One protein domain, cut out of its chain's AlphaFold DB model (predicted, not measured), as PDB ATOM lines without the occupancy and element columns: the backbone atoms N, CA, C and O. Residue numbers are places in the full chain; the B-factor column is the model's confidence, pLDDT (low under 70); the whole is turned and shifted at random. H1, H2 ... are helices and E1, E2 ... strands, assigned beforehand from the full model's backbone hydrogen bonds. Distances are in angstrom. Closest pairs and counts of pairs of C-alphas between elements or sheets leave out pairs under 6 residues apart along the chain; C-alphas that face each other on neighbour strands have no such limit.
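Overview. This is residues 32 to 188 of the 490 residues of an uncharacterized protein of Puccinia graminis f. sp. tritici (strain CRL 75-36-700-3 / race SCCL) (UniProt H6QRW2). Amid little regular structure, a twisted antiparallel sheet, E1 E7 E4 E5 E3, curls round helix H2; E2, paired with E6, packs on the sheet, and hairpin E8 and E9 sits at one end. The printed part has 157 residues, 62 in named elements of mixed class: E1 E2 H1 E3 H2 E4 E5 E6 E7 E8 E9 H3 H4. It is compact, radius of gyration of the C-alphas 15.3 A, spanning 40 by 37 by 27 A.

Arrangement. E3, H2 and E4, residues 50 to 56, 57 to 62 and 74 to 79, make a split strand-helix-strand unit, its crossover right-handed, with E5, residues 91 to 97, between the strands. H2 is on the sheet; its closest C-alphas to E5 are 60 and 94, 5.8 A. In hairpin E4 and E5, N 76 and O 95 are within hydrogen-bond range, 2.9 A.

Along the chain. E5 runs 19.1 A from C-alpha 91 at (92.594, -64.342, 200.268) to C-alpha 97 at (91.313, -52.186, 214.900).

Size, cuts and confidence. The printed part has no cut; residues 118 to 139 make a long link; pLDDT is under 70 at residues 145 to 148.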
ATOM      1  N   HIS A  32     102.306 -50.335 205.242       97.94
ATOM      2  CA  HIS A  32     102.184 -51.781 205.386       97.94
ATOM      3  C   HIS A  32     103.463 -52.413 205.925       97.94
ATOM      4  O   HIS A  32     104.565 -51.885 205.779       97.94
ATOM      5  N   ILE A  33     103.319 -53.594 206.518       96.94
ATOM      6  CA  ILE A  33     104.435 -54.499 206.781       96.94
ATOM      7  C   ILE A  33     103.982 -55.885 206.351       96.94
ATOM      8  O   ILE A  33     102.962 -56.397 206.828       96.94
ATOM      9  N   ARG A  34     104.705 -56.471 205.397       95.12
ATOM     10  CA  ARG A  34     104.416 -57.827 204.943       95.12
ATOM     11  C   ARG A  34     105.005 -58.853 205.890       95.12
ATOM     12  O   ARG A  34     105.980 -58.562 206.577       95.12
ATOM     13  N   ASN A  35     104.471 -60.075 205.843       95.50
ATOM     14  CA  ASN A  35     105.023 -61.222 206.561       95.50
ATOM     15  C   ASN A  35     105.052 -61.006 208.076       95.50
ATOM     16  O   ASN A  35     106.012 -61.392 208.745       95.50
ATOM     17  N   THR A  36     104.036 -60.334 208.608       96.75
ATOM     18  CA  THR A  36     103.970 -59.974 210.022       96.75
ATOM     19  C   THR A  36     102.563 -60.090 210.564       96.75
ATOM     20  O   THR A  36     101.590 -59.899 209.833       96.75
ATOM     21  N   LYS A  37     102.475 -60.307 211.873       97.88
ATOM     22  CA  LYS A  37     101.242 -60.254 212.659       97.88
ATOM     23  C   LYS A  37     101.489 -59.564 214.003       97.88
ATOM     24  O   LYS A  37     102.640 -59.470 214.438       97.88
ATOM     25  N   PRO A  38     100.438 -59.108 214.701       98.38
ATOM     26  CA  PRO A  38     100.568 -58.727 216.097       98.38
ATOM     27  C   PRO A  38     100.975 -59.918 216.971       98.38
ATOM     28  O   PRO A  38     100.516 -61.041 216.769       98.38
ATOM     29  N   THR A  39     101.792 -59.651 217.982       98.44
ATOM     30  CA  THR A  39     102.129 -60.625 219.027       98.44
ATOM     31  C   THR A  39     100.878 -61.086 219.772       98.44
ATOM     32  O   THR A  39      99.920 -60.325 219.944       98.44
ATOM     33  N   GLN A  40     100.906 -62.309 220.305       97.38
ATOM     34  CA  GLN A  40      99.786 -62.841 221.088       97.38
ATOM     35  C   GLN A  40      99.416 -61.934 222.273       97.38
ATOM     36  O   GLN A  40      98.241 -61.684 222.509       97.38
ATOM     37  N   ALA A  41     100.410 -61.369 222.966       98.19
ATOM     38  CA  ALA A  41     100.178 -60.450 224.080       98.19
ATOM     39  C   ALA A  41      99.387 -59.199 223.660       98.19
ATOM     40  O   ALA A  41      98.554 -58.701 224.422       98.19
ATOM     41  N   TRP A  42      99.625 -58.693 222.447       98.38
ATOM     42  CA  TRP A  42      98.855 -57.581 221.907       98.38
ATOM     43  C   TRP A  42      97.434 -58.007 221.534       98.38
ATOM     44  O   TRP A  42      96.493 -57.286 221.868       98.38
ATOM     45  N   LEU A  43      97.264 -59.174 220.905       97.31
ATOM     46  CA  LEU A  43      95.949 -59.721 220.540       97.31
ATOM     47  C   LEU A  43      95.072 -59.996 221.770       97.31
ATOM     48  O   LEU A  43      93.883 -59.695 221.759       97.31
ATOM     49  N   ASP A  44      95.656 -60.503 222.856       96.94
ATOM     50  CA  ASP A  44      94.932 -60.774 224.103       96.94
ATOM     51  C   ASP A  44      94.405 -59.483 224.751       96.94
ATOM     52  O   ASP A  44      93.344 -59.469 225.379       96.94
ATOM     53  N   LYS A  45      95.145 -58.381 224.587       97.50
ATOM     54  CA  LYS A  45      94.809 -57.065 225.141       97.50
ATOM     55  C   LYS A  45      93.857 -56.269 224.250       97.50
ATOM     56  O   LYS A  45      93.064 -55.480 224.764       97.50
ATOM     57  N   ASN A  46      93.952 -56.433 222.935       97.31
ATOM     58  CA  ASN A  46      93.242 -55.614 221.962       97.31
ATOM     59  C   ASN A  46      92.301 -56.495 221.152       97.31
ATOM     60  O   ASN A  46      92.728 -57.270 220.300       97.31
ATOM     61  N   GLN A  47      91.003 -56.346 221.399       94.75
ATOM     62  CA  GLN A  47      89.998 -57.032 220.604       94.75
ATOM     63  C   GLN A  47      89.773 -56.289 219.279       94.75
ATOM     64  O   GLN A  47      89.695 -55.055 219.274       94.75
ATOM     65  N   PRO A  48      89.658 -57.018 218.161       93.38
ATOM     66  CA  PRO A  48      89.327 -56.429 216.874       93.38
ATOM     67  C   PRO A  48      87.938 -55.811 216.939       93.38
ATOM     68  O   PRO A  48      86.995 -56.410 217.456       93.38
ATOM     69  N   THR A  49      87.804 -54.612 216.386       91.00
ATOM     70  CA  THR A  49      86.501 -53.952 216.269       91.00
ATOM     71  C   THR A  49      85.648 -54.659 215.220       91.00
ATOM     72  O   THR A  49      84.433 -54.756 215.375       91.00
ATOM     73  N   ARG A  50      86.282 -55.191 214.168       87.19
ATOM     74  CA  ARG A  50      85.600 -55.936 213.113       87.19
ATOM     75  C   ARG A  50      86.505 -56.994 212.496       87.19
ATOM     76  O   ARG A  50      87.713 -56.802 212.395       87.19
ATOM     77  N   MET A  51      85.899 -58.091 212.059       87.12
ATOM     78  CA  MET A  51      86.538 -59.121 211.246       87.12
ATOM     79  C   MET A  51      85.734 -59.291 209.956       87.12
ATOM     80  O   MET A  51      84.532 -59.551 210.016       87.12
ATOM     81  N   THR A  52      86.399 -59.167 208.812       83.69
ATOM     82  CA  THR A  52      85.844 -59.456 207.486       83.69
ATOM     83  C   THR A  52      86.550 -60.686 206.936       83.69
ATOM     84  O   THR A  52      87.777 -60.710 206.890       83.69
ATOM     85  N   ARG A  53      85.790 -61.715 206.565       84.06
ATOM     86  CA  ARG A  53      86.326 -63.011 206.132       84.06
ATOM     87  C   ARG A  53      86.341 -63.141 204.622       84.06
ATOM     88  O   ARG A  53      85.543 -62.480 203.965       84.06
ATOM     89  N   GLU A  54      87.171 -64.053 204.125       84.12
ATOM     90  CA  GLU A  54      87.160 -64.514 202.727       84.12
ATOM     91  C   GLU A  54      87.317 -63.367 201.707       84.12
ATOM     92  O   GLU A  54      86.712 -63.373 200.637       84.12
ATOM     93  N   ILE A  55      88.141 -62.368 202.038       88.69
ATOM     94  CA  ILE A  55      88.446 -61.230 201.157       88.69
ATOM     95  C   ILE A  55      89.911 -61.234 200.738       88.69
ATOM     96  O   ILE A  55      90.756 -61.850 201.388       88.69
ATOM     97  N   GLN A  56      90.239 -60.513 199.669       95.00
ATOM     98  CA  GLN A  56      91.628 -60.345 199.244       95.00
ATOM     99  C   GLN A  56      92.416 -59.489 200.239       95.00
ATOM    100  O   GLN A  56      91.893 -58.536 200.826       95.00
ATOM    101  N   ALA A  57      93.727 -59.718 200.323       96.88
ATOM    102  CA  ALA A  57      94.639 -58.781 200.981       96.88
ATOM    103  C   ALA A  57      94.540 -57.382 200.349       96.88
ATOM    104  O   ALA A  57      94.568 -56.380 201.062       96.88
ATOM    105  N   SER A  58      94.337 -57.317 199.026       96.06
ATOM    106  CA  SER A  58      94.034 -56.077 198.303       96.06
ATOM    107  C   SER A  58      92.793 -55.378 198.835       96.06
ATOM    108  O   SER A  58      92.824 -54.175 199.065       96.06
ATOM    109  N   GLU A  59      91.714 -56.112 199.094       92.75
ATOM    110  CA  GLU A  59      90.501 -55.529 199.659       92.75
ATOM    111  C   GLU A  59      90.721 -55.064 201.105       92.75
ATOM    112  O   GLU A  59      90.162 -54.043 201.505       92.75
ATOM    113  N   CYS A  60      91.498 -55.796 201.910       94.94
ATOM    114  CA  CYS A  60      91.819 -55.413 203.292       94.94
ATOM    115  C   CYS A  60      92.677 -54.141 203.356       94.94
ATOM    116  O   CYS A  60      92.462 -53.308 204.229       94.94
ATOM    117  N   ALA A  61      93.620 -53.971 202.424       96.56
ATOM    118  CA  ALA A  61      94.516 -52.819 202.401       96.56
ATOM    119  C   ALA A  61      93.929 -51.594 201.686       96.56
ATOM    120  O   ALA A  61      94.276 -50.476 202.034       96.56
ATOM    121  N   MET A  62      93.087 -51.776 200.662       92.12
ATOM    122  CA  MET A  62      92.548 -50.665 199.859       92.12
ATOM    123  C   MET A  62      91.324 -49.994 200.491       92.12
ATOM    124  O   MET A  62      90.923 -48.923 200.037       92.12
ATOM    125  N   ASN A  63      90.718 -50.618 201.504       87.81
ATOM    126  CA  ASN A  63      89.504 -50.118 202.133       87.81
ATOM    127  C   ASN A  63      89.592 -50.160 203.656       87.81
ATOM    128  O   ASN A  63      90.030 -51.151 204.246       87.81
ATOM    129  N   THR A  64      89.031 -49.142 204.300       87.94
ATOM    130  CA  THR A  64      88.717 -49.206 205.729       87.94
ATOM    131  C   THR A  64      87.541 -50.144 205.984       87.94
ATOM    132  O   THR A  64      86.569 -50.160 205.227       87.94
ATOM    133  N   ARG A  65      87.598 -50.903 207.081       84.81
ATOM    134  CA  ARG A  65      86.533 -51.816 207.534       84.81
ATOM    135  C   ARG A  65      85.761 -51.290 208.729       84.81
ATOM    136  O   ARG A  65      84.668 -51.789 209.000       84.81
ATOM    137  N   LEU A  66      86.320 -50.315 209.439       84.88
ATOM    138  CA  LEU A  66      85.643 -49.651 210.546       84.88
ATOM    139  C   LEU A  66      84.842 -48.451 210.060       84.88
ATOM    140  O   LEU A  66      85.127 -47.865 209.016       84.88
ATOM    141  N   SER A  67      83.840 -48.107 210.857       78.44
ATOM    142  CA  SER A  67      82.977 -46.961 210.650       78.44
ATOM    143  C   SER A  67      82.914 -46.087 211.887       78.44
ATOM    144  O   SER A  67      83.203 -46.544 212.995       78.44
ATOM    145  N   TYR A  68      82.486 -44.831 211.709       76.38
ATOM    146  CA  TYR A  68      82.205 -43.930 212.829       76.38
ATOM    147  C   TYR A  68      81.385 -44.656 213.920       76.38
ATOM    148  O   TYR A  68      80.386 -45.292 213.590       76.38
ATOM    149  N   PRO A  69      81.748 -44.545 215.211       78.06
ATOM    150  CA  PRO A  69      82.754 -43.640 215.778       78.06
ATOM    151  C   PRO A  69      84.190 -44.188 215.783       78.06
ATOM    152  O   PRO A  69      85.084 -43.542 216.322       78.06
ATOM    153  N   HIS A  70      84.427 -45.371 215.223       86.00
ATOM    154  CA  HIS A  70      85.724 -46.033 215.238       86.00
ATOM    155  C   HIS A  70      86.548 -45.667 213.999       86.00
ATOM    156  O   HIS A  70      86.189 -45.992 212.871       86.00
ATOM    157  N   VAL A  71      87.673 -45.001 214.235       90.38
ATOM    158  CA  VAL A  71      88.692 -44.684 213.226       90.38
ATOM    159  C   VAL A  71      89.582 -45.907 213.056       90.38
ATOM    160  O   VAL A  71      90.087 -46.419 214.055       90.38
ATOM    161  N   GLN A  72      89.763 -46.405 211.833       94.19
ATOM    162  CA  GLN A  72      90.652 -47.543 211.598       94.19
ATOM    163  C   GLN A  72      92.100 -47.070 211.621       94.19
ATOM    164  O   GLN A  72      92.500 -46.248 210.811       94.19
ATOM    165  N   LEU A  73      92.898 -47.623 212.531       96.88
ATOM    166  CA  LEU A  73      94.326 -47.306 212.626       96.88
ATOM    167  C   LEU A  73      95.198 -48.450 212.104       96.88
ATOM    168  O   LEU A  73      96.329 -48.236 211.669       96.88
ATOM    169  N   PHE A  74      94.667 -49.671 212.146       98.38
ATOM    170  CA  PHE A  74      95.414 -50.884 211.867       98.38
ATOM    171  C   PHE A  74      94.501 -51.995 211.353       98.38
ATOM    172  O   PHE A  74      93.358 -52.138 211.803       98.38
ATOM    173  N   ALA A  75      95.039 -52.825 210.463       98.38
ATOM    174  CA  ALA A  75      94.456 -54.107 210.116       98.38
ATOM    175  C   ALA A  75      95.519 -55.210 210.081       98.38
ATOM    176  O   ALA A  75      96.623 -55.019 209.567       98.38
ATOM    177  N   TRP A  76      95.158 -56.383 210.596       98.50
ATOM    178  CA  TRP A  76      95.911 -57.621 210.429       98.50
ATOM    179  C   TRP A  76      95.155 -58.534 209.468       98.50
ATOM    180  O   TRP A  76      94.000 -58.884 209.707       98.50
ATOM    181  N   PHE A  77      95.815 -58.920 208.385       98.56
ATOM    182  CA  PHE A  77      95.312 -59.885 207.427       98.56
ATOM    183  C   PHE A  77      95.992 -61.229 207.633       98.56
ATOM    184  O   PHE A  77      97.219 -61.310 207.574       98.56
ATOM    185  N   LYS A  78      95.195 -62.276 207.823       97.69
ATOM    186  CA  LYS A  78      95.662 -63.655 207.918       97.69
ATOM    187  C   LYS A  78      95.265 -64.419 206.663       97.69
ATOM    188  O   LYS A  78      94.082 -64.481 206.336       97.69
ATOM    189  N   VAL A  79      96.242 -65.018 205.996       96.31
ATOM    190  CA  VAL A  79      96.060 -65.713 204.719       96.31
ATOM    191  C   VAL A  79      95.337 -67.049 204.908       96.31
ATOM    192  O   VAL A  79      95.601 -67.807 205.843       96.31
ATOM    193  N   ASN A  80      94.439 -67.360 203.976       92.94
ATOM    194  CA  ASN A  80      93.874 -68.682 203.758       92.94
ATOM    195  C   ASN A  80      94.539 -69.333 202.534       92.94
ATOM    196  O   ASN A  80      94.100 -69.166 201.397       92.94
ATOM    197  N   HIS A  81      95.569 -70.147 202.769       90.50
ATOM    198  CA  HIS A  81      96.303 -70.843 201.704       90.50
ATOM    199  C   HIS A  81      95.477 -71.890 200.924       90.50
ATOM    200  O   HIS A  81      95.927 -72.421 199.905       90.50
ATOM    201  N   GLY A  82      94.242 -72.181 201.353       86.31
ATOM    202  CA  GLY A  82      93.282 -72.944 200.549       86.31
ATOM    203  C   GLY A  82      92.856 -72.225 199.260       86.31
ATOM    204  O   GLY A  82      92.363 -72.869 198.336       86.31
ATOM    205  N   GLU A  83      93.088 -70.913 199.181       85.50
ATOM    206  CA  GLU A  83      92.555 -70.011 198.155       85.50
ATOM    207  C   GLU A  83      93.643 -69.401 197.255       85.50
ATOM    208  O   GLU A  83      93.361 -68.574 196.389       85.50
ATOM    209  N   ASP A  84      94.890 -69.857 197.389       89.12
ATOM    210  CA  ASP A  84      96.054 -69.313 196.671       89.12
ATOM    211  C   ASP A  84      95.989 -69.436 195.140       89.12
ATOM    212  O   ASP A  84      96.793 -68.824 194.445       89.12
ATOM    213  N   ASN A  85      95.072 -70.245 194.602       85.06
ATOM    214  CA  ASN A  85      94.916 -70.437 193.158       85.06
ATOM    215  C   ASN A  85      93.861 -69.505 192.534       85.06
ATOM    216  O   ASN A  85      93.613 -69.606 191.331       85.06
ATOM    217  N   TYR A  86      93.195 -68.649 193.318       85.06
ATOM    218  CA  TYR A  86      92.220 -67.694 192.782       85.06
ATOM    219  C   TYR A  86      92.885 -66.432 192.260       85.06
ATOM    220  O   TYR A  86      93.883 -65.953 192.796       85.06
ATOM    221  N   HIS A  87      92.289 -65.848 191.223       89.44
ATOM    222  CA  HIS A  87      92.690 -64.522 190.784       89.44
ATOM    223  C   HIS A  87      92.488 -63.517 191.923       89.44
ATOM    224  O   HIS A  87      91.447 -63.512 192.568       89.44
ATOM    225  N   GLY A  88      93.489 -62.672 192.173       90.88
ATOM    226  CA  GLY A  88      93.438 -61.698 193.271       90.88
ATOM    227  C   GLY A  88      93.875 -62.226 194.636       90.88
ATOM    228  O   GLY A  88      93.863 -61.459 195.594       90.88
ATOM    229  N   CYS A  89      94.292 -63.493 194.730       93.75
ATOM    230  CA  CYS A  89      94.970 -64.019 195.913       93.75
ATOM    231  C   CYS A  89      96.144 -63.111 196.334       93.75
ATOM    232  O   CYS A  89      96.725 -62.463 195.467       93.75
ATOM    233  N   PRO A  90      96.549 -63.094 197.617       96.31
ATOM    234  CA  PRO A  90      96.055 -63.950 198.693       96.31
ATOM    235  C   PRO A  90      94.684 -63.517 199.224       96.31
ATOM    236  O   PRO A  90      94.401 -62.326 199.355       96.31
ATOM    237  N   TYR A  91      93.864 -64.510 199.563       94.12
ATOM    238  CA  TYR A  91      92.594 -64.342 200.268       94.12
ATOM    239  C   TYR A  91      92.723 -64.755 201.731       94.12
ATOM    240  O   TYR A  91      93.663 -65.463 202.096       94.12
ATOM    241  N   GLY A  92      91.801 -64.298 202.575       93.25
ATOM    242  CA  GLY A  92      91.825 -64.593 203.998       93.25
ATOM    243  C   GLY A  92      90.946 -63.673 204.833       93.25
ATOM    244  O   GLY A  92      89.988 -63.075 204.343       93.25
ATOM    245  N   ASP A  93      91.292 -63.575 206.114       92.44
ATOM    246  CA  ASP A  93      90.533 -62.822 207.108       92.44
ATOM    247  C   ASP A  93      91.244 -61.511 207.452       92.44
ATOM    248  O   ASP A  93      92.420 -61.499 207.819       92.44
ATOM    249  N   CYS A  94      90.509 -60.405 207.390       95.56
ATOM    250  CA  CYS A  94      90.960 -59.066 207.746       95.56
ATOM    251  C   CYS A  94      90.372 -58.655 209.095       95.56
ATOM    252  O   CYS A  94      89.156 -58.522 209.252       95.56
ATOM    253  N   TRP A  95      91.244 -58.427 210.065       96.56
ATOM    254  CA  TRP A  95      90.909 -57.998 211.413       96.56
ATOM    255  C   TRP A  95      91.255 -56.526 211.568       96.56
ATOM    256  O   TRP A  95      92.425 -56.158 211.498       96.56
ATOM    257  N   ALA A  96      90.247 -55.685 211.771       95.81
ATOM    258  CA  ALA A  96      90.387 -54.238 211.818       95.81
ATOM    259  C   ALA A  96      90.279 -53.697 213.247       95.81
ATOM    260  O   ALA A  96      89.434 -54.129 214.040       95.81
ATOM    261  N   TYR A  97      91.127 -52.718 213.557       97.25
ATOM    262  CA  TYR A  97      91.313 -52.186 214.900       97.25
ATOM    263  C   TYR A  97      91.312 -50.655 214.907       97.25
ATOM    264  O   TYR A  97      91.894 -50.004 214.035       97.25
ATOM    265  N   ALA A  98      90.709 -50.087 215.954       95.06
ATOM    266  CA  ALA A  98      90.753 -48.652 216.250       95.06
ATOM    267  C   ALA A  98      91.982 -48.229 217.079       95.06
ATOM    268  O   ALA A  98      92.032 -47.150 217.663       95.06
ATOM    269  N   THR A  99      92.962 -49.122 217.174       96.00
ATOM    270  CA  THR A  99      94.249 -48.969 217.852       96.00
ATOM    271  C   THR A  99      95.294 -49.715 217.028       96.00
ATOM    272  O   THR A  99      94.928 -50.581 216.235       96.00
ATOM    273  N   HIS A 100      96.577 -49.411 217.201       97.31
ATOM    274  CA  HIS A 100      97.656 -50.060 216.460       97.31
ATOM    275  C   HIS A 100      98.720 -50.626 217.414       97.31
ATOM    276  O   HIS A 100      98.909 -50.091 218.511       97.31
ATOM    277  N   PRO A 101      99.422 -51.705 217.032       98.00
ATOM    278  CA  PRO A 101     100.567 -52.187 217.790       98.00
ATOM    279  C   PRO A 101     101.744 -51.212 217.696       98.00
ATOM    280  O   PRO A 101     101.919 -50.505 216.698       98.00
ATOM    281  N   GLY A 102     102.563 -51.179 218.744       97.75
ATOM    282  CA  GLY A 102     103.916 -50.635 218.696       97.75
ATOM    283  C   GLY A 102     104.875 -51.570 217.947       97.75
ATOM    284  O   GLY A 102     104.526 -52.717 217.659       97.75
ATOM    285  N   PRO A 103     106.111 -51.126 217.656       96.75
ATOM    286  CA  PRO A 103     107.071 -51.934 216.912       96.75
ATOM    287  C   PRO A 103     107.336 -53.278 217.585       96.75
ATOM    288  O   PRO A 103     107.267 -54.301 216.918       96.75
ATOM    289  N   ASP A 104     107.547 -53.301 218.903       97.12
ATOM    290  CA  ASP A 104     107.826 -54.518 219.684       97.12
ATOM    291  C   ASP A 104     106.621 -55.447 219.873       97.12
ATOM    292  O   ASP A 104     106.769 -56.554 220.379       97.12
ATOM    293  N   GLU A 105     105.443 -55.020 219.427       97.88
ATOM    294  CA  GLU A 105     104.198 -55.780 219.503       97.88
ATOM    295  C   GLU A 105     103.839 -56.434 218.160       97.88
ATOM    296  O   GLU A 105     102.768 -57.027 218.044       97.88
ATOM    297  N   VAL A 106     104.736 -56.362 217.168       97.81
ATOM    298  CA  VAL A 106     104.632 -57.022 215.859       97.81
ATOM    299  C   VAL A 106     105.767 -58.035 215.684       97.81
ATOM    300  O   VAL A 106     106.938 -57.730 215.944       97.81
ATOM    301  N   GLU A 107     105.425 -59.228 215.201       95.81
ATOM    302  CA  GLU A 107     106.340 -60.346 214.957       95.81
ATOM    303  C   GLU A 107     106.227 -60.892 213.527       95.81
ATOM    304  O   GLU A 107     105.235 -60.653 212.836       95.81
ATOM    305  N   LEU A 108     107.262 -61.608 213.077       94.50
ATOM    306  CA  LEU A 108     107.294 -62.228 211.752       94.50
ATOM    307  C   LEU A 108     106.330 -63.417 211.674       94.50
ATOM    308  O   LEU A 108     106.305 -64.273 212.554       94.50
ATOM    309  N   ASP A 109     105.602 -63.485 210.568       93.94
ATOM    310  CA  ASP A 109     104.674 -64.553 210.198       93.94
ATOM    311  C   ASP A 109     104.755 -64.717 208.675       93.94
ATOM    312  O   ASP A 109     103.987 -64.139 207.903       93.94
ATOM    313  N   PHE A 110     105.834 -65.372 208.243       93.75
ATOM    314  CA  PHE A 110     106.284 -65.359 206.855       93.75
ATOM    315  C   PHE A 110     105.270 -66.017 205.916       93.75
ATOM    316  O   PHE A 110     104.988 -67.198 206.059       93.75
ATOM    317  N   LEU A 111     104.773 -65.247 204.939       93.38
ATOM    318  CA  LEU A 111     103.734 -65.605 203.959       93.38
ATOM    319  C   LEU A 111     102.339 -65.932 204.517       93.38
ATOM    320  O   LEU A 111     101.398 -65.986 203.731       93.38
ATOM    321  N   ASP A 112     102.188 -66.049 205.835       94.88
ATOM    322  CA  ASP A 112     100.915 -66.347 206.498       94.88
ATOM    323  C   ASP A 112     100.112 -65.087 206.872       94.88
ATOM    324  O   ASP A 112      98.890 -65.159 207.035       94.88
ATOM    325  N   SER A 113     100.768 -63.926 207.006       96.69
ATOM    326  CA  SER A 113     100.098 -62.686 207.419       96.69
ATOM    327  C   SER A 113     100.683 -61.403 206.822       96.69
ATOM    328  O   SER A 113     101.869 -61.303 206.499       96.69
ATOM    329  N   TYR A 114      99.840 -60.372 206.759       97.62
ATOM    330  CA  TYR A 114     100.202 -59.004 206.389       97.62
ATOM    331  C   TYR A 114      99.579 -58.014 207.373       97.62
ATOM    332  O   TYR A 114      98.506 -58.259 207.925       97.62
ATOM    333  N   THR A 115     100.234 -56.877 207.581       98.38
ATOM    334  CA  THR A 115      99.685 -55.785 208.388       98.38
ATOM    335  C   THR A 115      99.615 -54.491 207.603       98.38
ATOM    336  O   THR A 115     100.494 -54.198 206.791       98.38
ATOM    337  N   PHE A 116      98.571 -53.717 207.873       98.62
ATOM    338  CA  PHE A 116      98.265 -52.464 207.198       98.62
ATOM    339  C   PHE A 116      97.985 -51.376 208.233       98.62
ATOM    340  O   PHE A 116      97.380 -51.640 209.273       98.62
ATOM    341  N   PHE A 117      98.426 -50.159 207.940       98.19
ATOM    342  CA  PHE A 117      98.370 -49.002 208.823       98.19
ATOM    343  C   PHE A 117      97.793 -47.796 208.079       98.19
ATOM    344  O   PHE A 117      98.147 -47.520 206.929       98.19
ATOM    345  N   TRP A 118      96.931 -47.054 208.762       96.81
ATOM    346  CA  TRP A 118      96.358 -45.794 208.278       96.81
ATOM    347  C   TRP A 118      97.022 -44.611 208.981       96.81
ATOM    348  O   TRP A 118      97.788 -44.811 209.927       96.81
ATOM    349  N   HIS A 119      96.757 -43.387 208.517       94.56
ATOM    350  CA  HIS A 119      97.221 -42.154 209.168       94.56
ATOM    351  C   HIS A 119      98.751 -42.022 209.296       94.56
ATOM    352  O   HIS A 119      99.258 -41.393 210.225       94.56
ATOM    353  N   GLY A 120      99.516 -42.667 208.409       94.75
ATOM    354  CA  GLY A 120     100.984 -42.642 208.428       94.75
ATOM    355  C   GLY A 120     101.597 -43.258 209.692       94.75
ATOM    356  O   GLY A 120     102.698 -42.883 210.098       94.75
ATOM    357  N   LEU A 121     100.877 -44.172 210.350       96.44
ATOM    358  CA  LEU A 121     101.238 -44.659 211.679       96.44
ATOM    359  C   LEU A 121     102.455 -45.583 211.702       96.44
ATOM    360  O   LEU A 121     103.214 -45.552 212.670       96.44
ATOM    361  N   ALA A 122     102.641 -46.431 210.694       97.44
ATOM    362  CA  ALA A 122     103.766 -47.360 210.640       97.44
ATOM    363  C   ALA A 122     103.939 -47.974 209.248       97.44
ATOM    364  O   ALA A 122     103.105 -47.814 208.361       97.44
ATOM    365  N   GLY A 123     105.004 -48.762 209.110       96.00
ATOM    366  CA  GLY A 123     105.260 -49.572 207.929       96.00
ATOM    367  C   GLY A 123     106.021 -48.849 206.825       96.00
ATOM    368  O   GLY A 123     106.584 -47.774 207.023       96.00
ATOM    369  N   VAL A 124     106.105 -49.519 205.680       95.62
ATOM    370  CA  VAL A 124     106.580 -48.959 204.415       95.62
ATOM    371  C   VAL A 124     105.412 -48.258 203.739       95.62
ATOM    372  O   VAL A 124     104.305 -48.791 203.753       95.62
ATOM    373  N   ASP A 125     105.668 -47.103 203.131       95.56
ATOM    374  CA  ASP A 125     104.643 -46.297 202.471       95.56
ATOM    375  C   ASP A 125     103.844 -47.092 201.422       95.56
ATOM    376  O   ASP A 125     104.386 -47.864 200.621       95.56
ATOM    377  N   GLY A 126     102.534 -46.853 201.411       94.44
ATOM    378  CA  GLY A 126     101.571 -47.468 200.504       94.44
ATOM    379  C   GLY A 126     100.968 -48.770 201.030       94.44
ATOM    380  O   GLY A 126     101.264 -49.243 202.124       94.44
ATOM    381  N   THR A 127     100.114 -49.379 200.208       95.62
ATOM    382  CA  THR A 127      99.277 -50.519 200.611       95.62
ATOM    383  C   THR A 127      99.997 -51.861 200.616       95.62
ATOM    384  O   THR A 127      99.492 -52.830 201.175       95.62
ATOM    385  N   GLY A 128     101.142 -51.965 199.937       95.25
ATOM    386  CA  GLY A 128     101.869 -53.227 199.819       95.25
ATOM    387  C   GLY A 128     101.145 -54.299 199.008       95.25
ATOM    388  O   GLY A 128     101.480 -55.476 199.125       95.25
ATOM    389  N   VAL A 129     100.161 -53.939 198.187       96.50
ATOM    390  CA  VAL A 129      99.381 -54.871 197.360       96.50
ATOM    391  C   VAL A 129      99.010 -54.225 196.023       96.50
ATOM    392  O   VAL A 129      99.048 -53.004 195.869       96.50
ATOM    393  N   LYS A 130      98.647 -55.050 195.033       95.19
ATOM    394  CA  LYS A 130      98.020 -54.573 193.797       95.19
ATOM    395  C   LYS A 130      96.558 -54.195 194.063       95.19
ATOM    396  O   LYS A 130      96.027 -54.425 195.146       95.19
ATOM    397  N   GLU A 131      95.908 -53.628 193.063       94.50
ATOM    398  CA  GLU A 131      94.491 -53.283 193.083       94.50
ATOM    399  C   GLU A 131      93.604 -54.530 193.282       94.50
ATOM    400  O   GLU A 131      94.034 -55.667 193.063       94.50
ATOM    401  N   ILE A 132      92.360 -54.326 193.724       94.44
ATOM    402  CA  ILE A 132      91.397 -55.418 193.937       94.44
ATOM    403  C   ILE A 132      91.136 -56.096 192.593       94.44
ATOM    404  O   ILE A 132      91.033 -55.422 191.569       94.44
ATOM    405  N   SER A 133      91.065 -57.422 192.571       94.06
ATOM    406  CA  SER A 133      90.937 -58.182 191.325       94.06
ATOM    407  C   SER A 133      89.618 -58.941 191.249       94.06
ATOM    408  O   SER A 133      89.118 -59.443 192.246       94.06
ATOM    409  N   ASP A 134      89.070 -59.085 190.051       91.69
ATOM    410  CA  ASP A 134      87.973 -60.013 189.800       91.69
ATOM    411  C   ASP A 134      88.445 -61.468 190.032       91.69
ATOM    412  O   ASP A 134      89.472 -61.863 189.475       91.69
ATOM    413  N   PRO A 135      87.716 -62.297 190.797       86.00
ATOM    414  CA  PRO A 135      88.152 -63.644 191.180       86.00
ATOM    415  C   PRO A 135      88.161 -64.640 190.015       86.00
ATOM    416  O   PRO A 135      88.778 -65.702 190.112       86.00
ATOM    417  N   GLN A 136      87.465 -64.332 188.915       84.44
ATOM    418  CA  GLN A 136      87.355 -65.219 187.757       84.44
ATOM    419  C   GLN A 136      88.387 -64.899 186.676       84.44
ATOM    420  O   GLN A 136      88.861 -65.799 185.992       84.44
ATOM    421  N   SER A 137      88.703 -63.620 186.495       88.75
ATOM    422  CA  SER A 137      89.520 -63.125 185.386       88.75
ATOM    423  C   SER A 137      90.787 -62.403 185.829       88.75
ATOM    424  O   SER A 137      91.650 -62.126 184.999       88.75
ATOM    425  N   GLY A 138      90.907 -62.036 187.101       92.25
ATOM    426  CA  GLY A 138      91.973 -61.172 187.604       92.25
ATOM    427  C   GLY A 138      91.876 -59.732 187.125       92.25
ATOM    428  O   GLY A 138      92.810 -58.966 187.349       92.25
ATOM    429  N   ALA A 139      90.782 -59.346 186.460       94.88
ATOM    430  CA  ALA A 139      90.597 -57.977 186.012       94.88
ATOM    431  C   ALA A 139      90.718 -57.023 187.202       94.88
ATOM    432  O   ALA A 139      90.017 -57.191 188.199       94.88
ATOM    433  N   LEU A 140      91.597 -56.027 187.098       95.44
ATOM    434  CA  LEU A 140      91.743 -55.041 188.163       95.44
ATOM    435  C   LEU A 140      90.465 -54.211 188.274       95.44
ATOM    436  O   LEU A 140      89.780 -53.921 187.287       95.44
ATOM    437  N   GLY A 141      90.154 -53.811 189.489       92.88
ATOM    438  CA  GLY A 141      88.969 -53.051 189.793       92.88
ATOM    439  C   GLY A 141      89.087 -52.351 191.127       92.88
ATOM    440  O   GLY A 141      90.144 -52.288 191.760       92.88
ATOM    441  N   TYR A 142      87.956 -51.819 191.543       88.38
ATOM    442  CA  TYR A 142      87.807 -51.125 192.802       88.38
ATOM    443  C   TYR A 142      86.452 -51.471 193.392       88.38
ATOM    444  O   TYR A 142      85.499 -51.800 192.682       88.38
ATOM    445  N   GLU A 143      86.355 -51.379 194.707       82.06
ATOM    446  CA  GLU A 143      85.061 -51.398 195.361       82.06
ATOM    447  C   GLU A 143      84.524 -49.979 195.397       82.06
ATOM    448  O   GLU A 143      85.186 -49.047 195.857       82.06
ATOM    449  N   GLN A 144      83.316 -49.798 194.878       74.19
ATOM    450  CA  GLN A 144      82.645 -48.526 194.996       74.19
ATOM    451  C   GLN A 144      82.337 -48.272 196.473       74.19
ATOM    452  O   GLN A 144      81.692 -49.082 197.150       74.19
ATOM    453  N   SER A 145      82.783 -47.110 196.937       65.19
ATOM    454  CA  SER A 145      82.379 -46.554 198.215       65.19
ATOM    455  C   SER A 145      80.856 -46.570 198.371       65.19
ATOM    456  O   SER A 145      80.128 -46.423 197.389       65.19
ATOM    457  N   LEU A 146      80.372 -46.783 199.595       60.25
ATOM    458  CA  LEU A 146      78.960 -46.945 199.973       60.25
ATOM    459  C   LEU A 146      78.220 -48.211 199.549       60.25
ATOM    460  O   LEU A 146      77.541 -48.819 200.373       60.25
ATOM    461  N   SER A 147      78.319 -48.609 198.284       62.53
ATOM    462  CA  SER A 147      77.583 -49.781 197.798       62.53
ATOM    463  C   SER A 147      78.333 -51.082 198.055       62.53
ATOM    464  O   SER A 147      77.734 -52.153 198.044       62.53
ATOM    465  N   GLY A 148      79.658 -51.008 198.214       67.62
ATOM    466  CA  GLY A 148      80.516 -52.187 198.267       67.62
ATOM    467  C   GLY A 148      80.645 -52.945 196.979       67.62
ATOM    468  O   GLY A 148      81.404 -53.904 196.923       67.62
ATOM    469  N   LYS A 149      79.960 -52.493 195.934       76.69
ATOM    470  CA  LYS A 149      79.962 -53.162 194.657       76.69
ATOM    471  C   LYS A 149      81.355 -53.090 194.056       76.69
ATOM    472  O   LYS A 149      81.869 -52.004 193.783       76.69
ATOM    473  N   PHE A 150      81.928 -54.253 193.797       85.56
ATOM    474  CA  PHE A 150      83.122 -54.351 192.984       85.56
ATOM    475  C   PHE A 150      82.813 -53.989 191.530       85.56
ATOM    476  O   PHE A 150      81.828 -54.448 190.940       85.56
ATOM    477  N   LEU A 151      83.658 -53.141 190.956       88.00
ATOM    478  CA  LEU A 151      83.587 -52.695 189.575       88.00
ATOM    479  C   LEU A 151      84.958 -52.882 188.929       88.00
ATOM    480  O   LEU A 151      85.970 -52.388 189.425       88.00
ATOM    481  N   VAL A 152      84.976 -53.581 187.796       92.25
ATOM    482  CA  VAL A 152      86.174 -53.723 186.963       92.25
ATOM    483  C   VAL A 152      86.491 -52.388 186.299       92.25
ATOM    484  O   VAL A 152      85.603 -51.737 185.747       92.25
ATOM    485  N   GLY A 153      87.770 -52.017 186.290       91.56
ATOM    486  CA  GLY A 153      88.253 -50.798 185.653       91.56
ATOM    487  C   GLY A 153      89.089 -49.920 186.582       91.56
ATOM    488  O   GLY A 153      89.354 -50.281 187.729       91.56
ATOM    489  N   PRO A 154      89.546 -48.758 186.085       89.19
ATOM    490  CA  PRO A 154      90.251 -47.801 186.922       89.19
ATOM    491  C   PRO A 154      89.313 -47.267 187.998       89.19
ATOM    492  O   PRO A 154      88.148 -46.976 187.719       89.19
ATOM    493  N   THR A 155      89.846 -47.056 189.200       84.88
ATOM    494  CA  THR A 155      89.163 -46.253 190.213       84.88
ATOM    495  C   THR A 155      88.895 -44.859 189.636       84.88
ATOM    496  O   THR A 155      89.846 -44.197 189.204       84.88
ATOM    497  N   PRO A 156      87.634 -44.397 189.585       83.12
ATOM    498  CA  PRO A 156      87.326 -43.082 189.059       83.12
ATOM    499  C   PRO A 156      88.053 -42.001 189.859       83.12
ATOM    500  O   PRO A 156      88.227 -42.096 191.077       83.12
ATOM    501  N   MET A 157      88.486 -40.950 189.164       75.12
ATOM    502  CA  MET A 157      89.137 -39.839 189.844       75.12
ATOM    503  C   MET A 157      88.187 -39.241 190.874       75.12
ATOM    504  O   MET A 157      87.032 -38.937 190.581       75.12
ATOM    505  N   GLY A 158      88.702 -39.085 192.086       73.25
ATOM    506  CA  GLY A 158      87.946 -38.515 193.180       73.25
ATOM    507  C   GLY A 158      86.868 -39.404 193.788       73.25
ATOM    508  O   GLY A 158      85.938 -38.899 194.404       73.25
ATOM    509  N   THR A 159      86.988 -40.724 193.651       73.31
ATOM    510  CA  THR A 159      86.196 -41.655 194.471       73.31
ATOM    511  C   THR A 159      86.984 -42.251 195.627       73.31
ATOM    512  O   THR A 159      86.369 -42.832 196.515       73.31
ATOM    513  N   LEU A 160      88.317 -42.109 195.634       77.31
ATOM    514  CA  LEU A 160      89.127 -42.422 196.809       77.31
ATOM    515  C   LEU A 160      88.833 -41.412 197.907       77.31
ATOM    516  O   LEU A 160      88.749 -40.213 197.652       77.31
ATOM    517  N   GLN A 161      88.694 -41.896 199.126       77.06
ATOM    518  CA  GLN A 161      88.340 -41.083 200.276       77.06
ATOM    519  C   GLN A 161      89.430 -41.240 201.330       77.06
ATOM    520  O   GLN A 161      89.172 -41.713 202.432       77.06
ATOM    521  N   VAL A 162      90.639 -40.875 200.909       81.81
ATOM    522  CA  VAL A 162      91.864 -40.909 201.707       81.81
ATOM    523  C   VAL A 162      91.657 -40.122 202.997       81.81
ATOM    524  O   VAL A 162      91.181 -38.985 202.930       81.81
ATOM    525  N   ASP A 163      91.982 -40.743 204.130       81.94
ATOM    526  CA  ASP A 163      91.962 -40.138 205.470       81.94
ATOM    527  C   ASP A 163      90.616 -39.455 205.800       81.94
ATOM    528  O   ASP A 163      90.512 -38.406 206.441       81.94
ATOM    529  N   HIS A 164      89.516 -40.024 205.309       78.06
ATOM    530  CA  HIS A 164      88.192 -39.422 205.469       78.06
ATOM    531  C   HIS A 164      87.751 -39.263 206.926       78.06
ATOM    532  O   HIS A 164      86.959 -38.375 207.254       78.06
ATOM    533  N   ASP A 165      88.221 -40.165 207.772       81.38
ATOM    534  CA  ASP A 165      87.923 -40.301 209.183       81.38
ATOM    535  C   ASP A 165      88.604 -39.211 210.019       81.38
ATOM    536  O   ASP A 165      88.138 -38.942 211.125       81.38
ATOM    537  N   GLU A 166      89.560 -38.451 209.462       83.69
ATOM    538  CA  GLU A 166      90.057 -37.185 210.036       83.69
ATOM    539  C   GLU A 166      88.935 -36.179 210.333       83.69
ATOM    540  O   GLU A 166      89.046 -35.322 211.210       83.69
ATOM    541  N   HIS A 167      87.812 -36.298 209.623       78.88
ATOM    542  CA  HIS A 167      86.651 -35.433 209.790       78.88
ATOM    543  C   HIS A 167      85.674 -35.930 210.862       78.88
ATOM    544  O   HIS A 167      84.649 -35.275 211.106       78.88
ATOM    545  N   TYR A 168      85.942 -37.079 211.489       80.62
ATOM    546  CA  TYR A 168      85.074 -37.635 212.516       80.62
ATOM    547  C   TYR A 168      85.073 -36.759 213.776       80.62
ATOM    548  O   TYR A 168      86.126 -36.354 214.273       80.62
ATOM    549  N   PRO A 169      83.888 -36.455 214.337       76.38
ATOM    550  CA  PRO A 169      83.791 -35.706 215.580       76.38
ATOM    551  C   PRO A 169      84.621 -36.336 216.701       76.38
ATOM    552  O   PRO A 169      84.435 -37.500 217.043       76.38
ATOM    553  N   GLY A 170      85.495 -35.537 217.313       82.25
ATOM    554  CA  GLY A 170      86.303 -35.961 218.458       82.25
ATOM    555  C   GLY A 170      87.557 -36.757 218.101       82.25
ATOM    556  O   GLY A 170      88.362 -37.012 218.998       82.25
ATOM    557  N   PHE A 171      87.759 -37.096 216.828       87.75
ATOM    558  CA  PHE A 171      89.042 -37.595 216.363       87.75
ATOM    559  C   PHE A 171      90.008 -36.430 216.134       87.75
ATOM    560  O   PHE A 171      89.623 -35.342 215.709       87.75
ATOM    561  N   ASP A 172      91.264 -36.647 216.500       89.56
ATOM    562  CA  ASP A 172      92.326 -35.656 216.407       89.56
ATOM    563  C   ASP A 172      93.597 -36.374 215.942       89.56
ATOM    564  O   ASP A 172      94.282 -36.986 216.772       89.56
ATOM    565  N   PRO A 173      93.910 -36.314 214.635       88.88
ATOM    566  CA  PRO A 173      95.077 -36.981 214.065       88.88
ATOM    567  C   PRO A 173      96.387 -36.558 214.735       88.88
ATOM    568  O   PRO A 173      97.321 -37.346 214.827       88.88
ATOM    569  N   SER A 174      96.456 -35.342 215.297       90.38
ATOM    570  CA  SER A 174      97.666 -34.845 215.965       90.38
ATOM    571  C   SER A 174      98.011 -35.586 217.263       90.38
ATOM    572  O   SER A 174      99.132 -35.475 217.760       90.38
ATOM    573  N   LYS A 175      97.062 -36.350 217.819       92.44
ATOM    574  CA  LYS A 175      97.269 -37.186 219.010       92.44
ATOM    575  C   LYS A 175      97.771 -38.588 218.683       92.44
ATOM    576  O   LYS A 175      98.098 -39.337 219.605       92.44
ATOM    577  N   LEU A 176      97.799 -38.958 217.405       94.06
ATOM    578  CA  LEU A 176      98.336 -40.235 216.972       94.06
ATOM    579  C   LEU A 176      99.854 -40.267 217.150       94.06
ATOM    580  O   LEU A 176     100.552 -39.280 216.918       94.06
ATOM    581  N   VAL A 177     100.366 -41.422 217.579       95.06
ATOM    582  CA  VAL A 177     101.797 -41.625 217.819       95.06
ATOM    583  C   VAL A 177     102.331 -42.584 216.758       95.06
ATOM    584  O   VAL A 177     102.197 -43.799 216.922       95.06
ATOM    585  N   PRO A 178     102.937 -42.072 215.672       96.56
ATOM    586  CA  PRO A 178     103.524 -42.931 214.659       96.56
ATOM    587  C   PRO A 178     104.734 -43.681 215.220       96.56
ATOM    588  O   PRO A 178     105.378 -43.265 216.190       96.56
ATOM    589  N   TRP A 179     105.072 -44.797 214.584       97.81
ATOM    590  CA  TRP A 179     106.273 -45.551 214.899       97.81
ATOM    591  C   TRP A 179     107.527 -44.680 214.763       97.81
ATOM    592  O   TRP A 179     107.620 -43.842 213.860       97.81
ATOM    593  N   PRO A 180     108.550 -44.909 215.610       97.19
ATOM    594  CA  PRO A 180     109.836 -44.254 215.444       97.19
ATOM    595  C   PRO A 180     110.413 -44.507 214.049       97.19
ATOM    596  O   PRO A 180     110.371 -45.628 213.528       97.19
ATOM    597  N   LYS A 181     111.014 -43.473 213.457       94.25
ATOM    598  CA  LYS A 181     111.653 -43.577 212.141       94.25
ATOM    599  C   LYS A 181     112.665 -44.728 212.121       94.25
ATOM    600  O   LYS A 181     113.549 -44.803 212.969       94.25
ATOM    601  N   GLY A 182     112.545 -45.605 211.125       94.56
ATOM    602  CA  GLY A 182     113.421 -46.766 210.948       94.56
ATOM    603  C   GLY A 182     113.036 -48.004 211.764       94.56
ATOM    604  O   GLY A 182     113.656 -49.045 211.569       94.56
ATOM    605  N   ALA A 183     112.000 -47.950 212.611       96.75
ATOM    606  CA  ALA A 183     111.523 -49.125 213.347       96.75
ATOM    607  C   ALA A 183     111.070 -50.264 212.412       96.75
ATOM    608  O   ALA A 183     111.272 -51.436 212.723       96.75
ATOM    609  N   VAL A 184     110.536 -49.920 211.232       95.81
ATOM    610  CA  VAL A 184     110.130 -50.891 210.204       95.81
ATOM    611  C   VAL A 184     111.303 -51.705 209.642       95.81
ATOM    612  O   VAL A 184     111.110 -52.844 209.234       95.81
ATOM    613  N   ASN A 185     112.536 -51.184 209.678       94.44
ATOM    614  CA  ASN A 185     113.687 -51.782 208.989       94.44
ATOM    615  C   ASN A 185     114.008 -53.211 209.447       94.44
ATOM    616  O   ASN A 185     114.585 -53.978 208.685       94.44
ATOM    617  N   ARG A 186     113.629 -53.589 210.674       92.25
ATOM    618  CA  ARG A 186     113.833 -54.952 211.194       92.25
ATOM    619  C   ARG A 186     112.960 -56.009 210.507       92.25
ATOM    620  O   ARG A 186     113.242 -57.195 210.624       92.25
ATOM    621  N   PHE A 187     111.909 -55.570 209.820       93.62
ATOM    622  CA  PHE A 187     110.990 -56.407 209.054       93.62
ATOM    623  C   PHE A 187     111.265 -56.345 207.551       93.62
ATOM    624  O   PHE A 187     110.537 -56.951 206.779       93.62
ATOM    625  N   LEU A 188     112.301 -55.619 207.125       92.38
ATOM    626  CA  LEU A 188     112.688 -55.514 205.724       92.38
ATOM    627  C   LEU A 188     113.954 -56.332 205.501       92.38
ATOM    628  O   LEU A 188     114.945 -56.173 206.216       92.38
TER     629      LEU A 188